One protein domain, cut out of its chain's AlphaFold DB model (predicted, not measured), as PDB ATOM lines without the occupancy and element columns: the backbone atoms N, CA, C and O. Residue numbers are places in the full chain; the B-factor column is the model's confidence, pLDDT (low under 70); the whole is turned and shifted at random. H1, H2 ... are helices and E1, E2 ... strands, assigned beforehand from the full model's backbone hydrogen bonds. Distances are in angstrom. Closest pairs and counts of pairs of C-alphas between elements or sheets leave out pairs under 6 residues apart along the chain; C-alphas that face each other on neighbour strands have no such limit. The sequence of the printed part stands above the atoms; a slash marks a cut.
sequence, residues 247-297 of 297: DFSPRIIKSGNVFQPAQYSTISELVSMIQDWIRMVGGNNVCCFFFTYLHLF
ATOM      1  N   ASP A 247     268.293 213.583 223.767       88.94
ATOM      2  CA  ASP A 247     267.192 212.790 223.239       88.94
ATOM      3  C   ASP A 247     266.091 212.635 224.284       88.94
ATOM      4  O   ASP A 247     266.342 212.351 225.464       88.94
ATOM      5  N   PHE A 248     264.856 212.781 223.818       89.38
ATOM      6  CA  PHE A 248     263.651 212.513 224.581       89.38
ATOM      7  C   PHE A 248     262.785 211.557 223.771       89.38
ATOM      8  O   PHE A 248     262.464 211.815 222.616       89.38
ATOM      9  N   SER A 249     262.384 210.455 224.389       91.38
ATOM     10  CA  SER A 249     261.502 209.466 223.778       91.38
ATOM     11  C   SER A 249     260.310 209.213 224.694       91.38
ATOM     12  O   SER A 249     260.517 209.140 225.913       91.38
ATOM     13  N   PRO A 250     259.094 209.010 224.154       93.38
ATOM     14  CA  PRO A 250     257.972 208.543 224.953       93.38
ATOM     15  C   PRO A 250     258.358 207.293 225.751       93.38
ATOM     16  O   PRO A 250     258.906 206.330 225.210       93.38
ATOM     17  N   ARG A 251     258.092 207.299 227.056       94.56
ATOM     18  CA  ARG A 251     258.391 206.161 227.927       94.56
ATOM     19  C   ARG A 251     257.441 205.015 227.596       94.56
ATOM     20  O   ARG A 251     256.235 205.219 227.541       94.56
ATOM     21  N   ILE A 252     257.957 203.797 227.457       96.25
ATOM     22  CA  ILE A 252     257.113 202.600 227.352       96.25
ATOM     23  C   ILE A 252     256.442 202.373 228.715       96.25
ATOM     24  O   ILE A 252     257.111 202.044 229.695       96.25
ATOM     25  N   ILE A 253     255.124 202.575 228.785       97.62
ATOM     26  CA  ILE A 253     254.299 202.310 229.975       97.62
ATOM     27  C   ILE A 253     254.048 200.807 230.092       97.62
ATOM     28  O   ILE A 253     254.149 200.229 231.174       97.62
ATOM     29  N   LYS A 254     253.737 200.167 228.962       97.06
ATOM     30  CA  LYS A 254     253.467 198.734 228.878       97.06
ATOM     31  C   LYS A 254     254.075 198.183 227.600       97.06
ATOM     32  O   LYS A 254     253.715 198.625 226.510       97.06
ATOM     33  N   SER A 255     254.973 197.211 227.725       95.44
ATOM     34  CA  SER A 255     255.526 196.510 226.566       95.44
ATOM     35  C   SER A 255     254.415 195.783 225.808       95.44
ATOM     36  O   SER A 255     253.546 195.154 226.416       95.44
ATOM     37  N   GLY A 256     254.449 195.882 224.481       94.25
ATOM     38  CA  GLY A 256     253.526 195.158 223.617       94.25
ATOM     39  C   GLY A 256     253.822 193.658 223.582       94.25
ATOM     40  O   GLY A 256     254.900 193.201 223.962       94.25
ATOM     41  N   ASN A 257     252.854 192.888 223.103       95.06
ATOM     42  CA  ASN A 257     253.010 191.502 222.680       95.06
ATOM     43  C   ASN A 257     252.236 191.279 221.367       95.06
ATOM     44  O   ASN A 257     251.629 192.205 220.838       95.06
ATOM     45  N   VAL A 258     252.229 190.048 220.849       95.38
ATOM     46  CA  VAL A 258     251.567 189.696 219.572       95.38
ATOM     47  C   VAL A 258     250.083 190.102 219.527       95.38
ATOM     48  O   VAL A 258     249.548 190.351 218.454       95.38
ATOM     49  N   PHE A 259     249.420 190.202 220.680       96.06
ATOM     50  CA  PHE A 259     247.994 190.515 220.785       96.06
ATOM     51  C   PHE A 259     247.699 191.928 221.294       96.06
ATOM     52  O   PHE A 259     246.540 192.341 221.295       96.06
ATOM     53  N   GLN A 260     248.702 192.661 221.782       95.38
ATOM     54  CA  GLN A 260     248.513 193.976 222.388       95.38
ATOM     55  C   GLN A 260     249.655 194.908 221.986       95.38
ATOM     56  O   GLN A 260     250.806 194.595 222.287       95.38
ATOM     57  N   PRO A 261     249.375 196.066 221.368       95.00
ATOM     58  CA  PRO A 261     250.421 197.025 221.046       95.00
ATOM     59  C   PRO A 261     251.075 197.563 222.323       95.00
ATOM     60  O   PRO A 261     250.468 197.581 223.400       95.00
ATOM     61  N   ALA A 262     252.323 198.012 222.197       96.00
ATOM     62  CA  ALA A 262     252.985 198.731 223.274       96.00
ATOM     63  C   ALA A 262     252.225 200.028 223.583       96.00
ATOM     64  O   ALA A 262     251.693 200.685 222.689       96.00
ATOM     65  N   GLN A 263     252.174 200.389 224.860       97.19
ATOM     66  CA  GLN A 263     251.627 201.664 225.308       97.19
ATOM     67  C   GLN A 263     252.774 202.583 225.701       97.19
ATOM     68  O   GLN A 263     253.685 202.168 226.422       97.19
ATOM     69  N   TYR A 264     252.697 203.828 225.253       96.75
ATOM     70  CA  TYR A 264     253.709 204.854 225.471       96.75
ATOM     71  C   TYR A 264     253.134 206.011 226.284       96.75
ATOM     72  O   TYR A 264     251.918 206.205 226.324       96.75
ATOM     73  N   SER A 265     254.016 206.777 226.922       95.94
ATOM     74  CA  SER A 265     253.665 208.034 227.575       95.94
ATOM     75  C   SER A 265     253.064 209.019 226.582       95.94
ATOM     76  O   SER A 265     253.345 208.998 225.382       95.94
ATOM     77  N   THR A 266     252.244 209.914 227.108       94.94
ATOM     78  CA  THR A 266     251.620 210.985 226.338       94.94
ATOM     79  C   THR A 266     252.648 212.028 225.891       94.94
ATOM     80  O   THR A 266     253.740 212.146 226.455       94.94
ATOM     81  N   ILE A 267     252.277 212.838 224.896       91.25
ATOM     82  CA  ILE A 267     253.082 213.993 224.469       91.25
ATOM     83  C   ILE A 267     253.243 214.991 225.623       91.25
ATOM     84  O   ILE A 267     254.331 215.521 225.814       91.25
ATOM     85  N   SER A 268     252.204 215.212 226.431       93.25
ATOM     86  CA  SER A 268     252.267 216.127 227.578       93.25
ATOM     87  C   SER A 268     253.330 215.713 228.599       93.25
ATOM     88  O   SER A 268     254.065 216.561 229.103       93.25
ATOM     89  N   GLU A 269     253.459 214.413 228.874       93.94
ATOM     90  CA  GLU A 269     254.517 213.889 229.749       93.94
ATOM     91  C   GLU A 269     255.907 214.093 229.132       93.94
ATOM     92  O   GLU A 269     256.828 214.515 229.829       93.94
ATOM     93  N   LEU A 270     256.053 213.865 227.821       92.44
ATOM     94  CA  LEU A 270     257.306 214.117 227.105       92.44
ATOM     95  C   LEU A 270     257.708 215.599 227.178       92.44
ATOM     96  O   LEU A 270     258.852 215.916 227.498       92.44
ATOM     97  N   VAL A 271     256.757 216.508 226.944       91.12
ATOM     98  CA  VAL A 271     256.961 217.960 227.057       91.12
ATOM     99  C   VAL A 271     257.375 218.346 228.479       91.12
ATOM    100  O   VAL A 271     258.297 219.142 228.637       91.12
ATOM    101  N   SER A 272     256.773 217.749 229.513       92.38
ATOM    102  CA  SER A 272     257.196 217.976 230.904       92.38
ATOM    103  C   SER A 272     258.648 217.548 231.133       92.38
ATOM    104  O   SER A 272     259.413 218.300 231.729       92.38
ATOM    105  N   MET A 273     259.065 216.384 230.616       92.69
ATOM    106  CA  MET A 273     260.458 215.925 230.728       92.69
ATOM    107  C   MET A 273     261.442 216.901 230.073       92.69
ATOM    108  O   MET A 273     262.533 217.133 230.599       92.69
ATOM    109  N   ILE A 274     261.058 217.480 228.937       90.25
ATOM    110  CA  ILE A 274     261.859 218.486 228.237       90.25
ATOM    111  C   ILE A 274     261.946 219.770 229.060       90.25
ATOM    112  O   ILE A 274     263.042 220.282 229.271       90.25
ATOM    113  N   GLN A 275     260.819 220.261 229.582       89.94
ATOM    114  CA  GLN A 275     260.786 221.448 230.441       89.94
ATOM    115  C   GLN A 275     261.670 221.283 231.682       89.94
ATOM    116  O   GLN A 275     262.405 222.203 232.041       89.94
ATOM    117  N   ASP A 276     261.637 220.115 232.320       91.31
ATOM    118  CA  ASP A 276     262.462 219.830 233.494       91.31
ATOM    119  C   ASP A 276     263.956 219.809 233.152       91.31
ATOM    120  O   ASP A 276     264.771 220.370 233.887       91.31
ATOM    121  N   TRP A 277     264.325 219.241 232.001       89.44
ATOM    122  CA  TRP A 277     265.703 219.288 231.516       89.44
ATOM    123  C   TRP A 277     266.160 220.721 231.201       89.44
ATOM    124  O   TRP A 277     267.244 221.109 231.637       89.44
ATOM    125  N   ILE A 278     265.333 221.537 230.534       87.31
ATOM    126  CA  ILE A 278     265.635 222.954 230.252       87.31
ATOM    127  C   ILE A 278     265.914 223.718 231.552       87.31
ATOM    128  O   ILE A 278     266.904 224.449 231.649       87.31
ATOM    129  N   ARG A 279     265.064 223.527 232.572       87.75
ATOM    130  CA  ARG A 279     265.242 224.144 233.897       87.75
ATOM    131  C   ARG A 279     266.559 223.713 234.538       87.75
ATOM    132  O   ARG A 279     267.268 224.551 235.087       87.75
ATOM    133  N   MET A 280     266.903 222.430 234.444       88.75
ATOM    134  CA  MET A 280     268.134 221.875 235.014       88.75
ATOM    135  C   MET A 280     269.403 222.419 234.338       88.75
ATOM    136  O   MET A 280     270.394 222.658 235.022       88.75
ATOM    137  N   VAL A 281     269.388 222.629 233.017       85.44
ATOM    138  CA  VAL A 281     270.550 223.132 232.254       85.44
ATOM    139  C   VAL A 281     270.759 224.648 232.432       85.44
ATOM    140  O   VAL A 281     271.768 225.195 231.999       85.44
ATOM    141  N   GLY A 282     269.862 225.329 233.153       78.19
ATOM    142  CA  GLY A 282     270.049 226.722 233.559       78.19
ATOM    143  C   GLY A 282     269.320 227.750 232.697       78.19
ATOM    144  O   GLY A 282     269.654 228.924 232.806       78.19
ATOM    145  N   GLY A 283     268.339 227.324 231.886       62.78
ATOM    146  CA  GLY A 283     267.238 228.117 231.308       62.78
ATOM    147  C   GLY A 283     267.564 229.274 230.355       62.78
ATOM    148  O   GLY A 283     266.750 229.577 229.492       62.78
ATOM    149  N   ASN A 284     268.723 229.916 230.474       59.12
ATOM    150  CA  ASN A 284     268.931 231.231 229.884       59.12
ATOM    151  C   ASN A 284     269.364 231.173 228.415       59.12
ATOM    152  O   ASN A 284     269.122 232.140 227.714       59.12
ATOM    153  N   ASN A 285     269.936 230.057 227.939       61.78
ATOM    154  CA  ASN A 285     270.439 229.913 226.563       61.78
ATOM    155  C   ASN A 285     270.239 228.485 226.016       61.78
ATOM    156  O   ASN A 285     271.176 227.870 225.509       61.78
ATOM    157  N   VAL A 286     269.051 227.896 226.193       59.59
ATOM    158  CA  VAL A 286     268.763 226.550 225.667       59.59
ATOM    159  C   VAL A 286     267.832 226.660 224.467       59.59
ATOM    160  O   VAL A 286     266.621 226.801 224.628       59.59
ATOM    161  N   CYS A 287     268.378 226.529 223.261       59.91
ATOM    162  CA  CYS A 287     267.561 226.237 222.090       59.91
ATOM    163  C   CYS A 287     267.261 224.731 222.069       59.91
ATOM    164  O   CYS A 287     268.174 223.905 222.027       59.91
ATOM    165  N   CYS A 288     265.982 224.368 222.161       58.09
ATOM    166  CA  CYS A 288     265.550 222.973 222.128       58.09
ATOM    167  C   CYS A 288     265.178 222.558 220.713       58.09
ATOM    168  O   CYS A 288     264.372 223.222 220.063       58.09
ATOM    169  N   PHE A 289     265.708 221.415 220.290       58.91
ATOM    170  CA  PHE A 289     265.428 220.833 218.986       58.91
ATOM    171  C   PHE A 289     264.830 219.458 219.150       58.91
ATOM    172  O   PHE A 289     265.296 218.642 219.944       58.91
ATOM    173  N   PHE A 290     263.762 219.226 218.403       54.69
ATOM    174  CA  PHE A 290     263.004 217.998 218.457       54.69
ATOM    175  C   PHE A 290     263.346 217.175 217.226       54.69
ATOM    176  O   PHE A 290     262.993 217.537 216.107       54.69
ATOM    177  N   PHE A 291     264.026 216.053 217.436       52.19
ATOM    178  CA  PHE A 291     264.113 215.019 216.417       52.19
ATOM    179  C   PHE A 291     262.823 214.200 216.456       52.19
ATOM    180  O   PHE A 291     262.645 213.342 217.319       52.19
ATOM    181  N   THR A 292     261.914 214.435 215.517       48.25
ATOM    182  CA  THR A 292     260.771 213.543 215.302       48.25
ATOM    183  C   THR A 292     261.222 212.347 214.466       48.25
ATOM    184  O   THR A 292     261.006 212.286 213.262       48.25
ATOM    185  N   TYR A 293     261.848 211.358 215.106       45.75
ATOM    186  CA  TYR A 293     261.952 210.021 214.519       45.75
ATOM    187  C   TYR A 293     260.653 209.263 214.791       45.75
ATOM    188  O   TYR A 293     260.548 208.495 215.745       45.75
ATOM    189  N   LEU A 294     259.644 209.473 213.946       34.97
ATOM    190  CA  LEU A 294     258.529 208.534 213.849       34.97
ATOM    191  C   LEU A 294     258.916 207.442 212.840       34.97
ATOM    192  O   LEU A 294     258.449 207.426 211.706       34.97
ATOM    193  N   HIS A 295     259.779 206.506 213.244       35.56
ATOM    194  CA  HIS A 295     259.762 205.194 212.599       35.56
ATOM    195  C   HIS A 295     258.488 204.493 213.078       35.56
ATOM    196  O   HIS A 295     258.476 203.835 214.118       35.56
ATOM    197  N   LEU A 296     257.386 204.703 212.355       29.53
ATOM    198  CA  LEU A 296     256.254 203.786 212.410       29.53
ATOM    199  C   LEU A 296     256.756 202.459 211.832       29.53
ATOM    200  O   LEU A 296     256.935 202.339 210.621       29.53
ATOM    201  N   PHE A 297     257.096 201.532 212.727       29.42
ATOM    202  CA  PHE A 297     257.313 200.123 212.409       29.42
ATOM    203  C   PHE A 297     255.980 199.428 212.131       29.42
ATOM    204  O   PHE A 297     254.985 199.779 212.811       29.42
TER     205      PHE A 297
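Overview. This is residues 247 to 297 of the 297 residues of the protein "DgyrCDS9196" of Dimorphilus gyrociliatus (UniProt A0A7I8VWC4). With little regular structure, the model is a long rod: the single helix H1 makes one half of the length, and a narrow loop, which folds back on E1, makes the other. The tail, residues 282 to 297, turns round at the end of H1 and runs back lengthwise. The printed part has 51 residues, 18 of them in named elements, E1 and then H1, and is mostly helix by class. It is loose, with a radius of gyration of the C-alphas of 14.0 A, and spans 47 by 18 by 13 A.

Arrangement. In H1, residues 267 to 281, every O i to N i+4 pair is within hydrogen-bond range. E1, residues 252 to 254, is apart from H1. E1 pairs with no named strand, but residues 263 to 264 pair with it, antiparallel.

Along the chain. H1 is 21.2 A long, from C-alpha 267 at (253.082, 213.993, 224.469) to C-alpha 281 at (270.550, 223.132, 232.254). E1 begins at C-alpha 252, (257.113, 202.600, 227.352).

Size, cuts and confidence. The C-alphas farthest apart, of Phe 259 and Asn 284, are 46.7 A apart. The link from E1 to H1 is long, with 12 residues. The printed part has no cut. Residues 283 to 297 have pLDDT under 70.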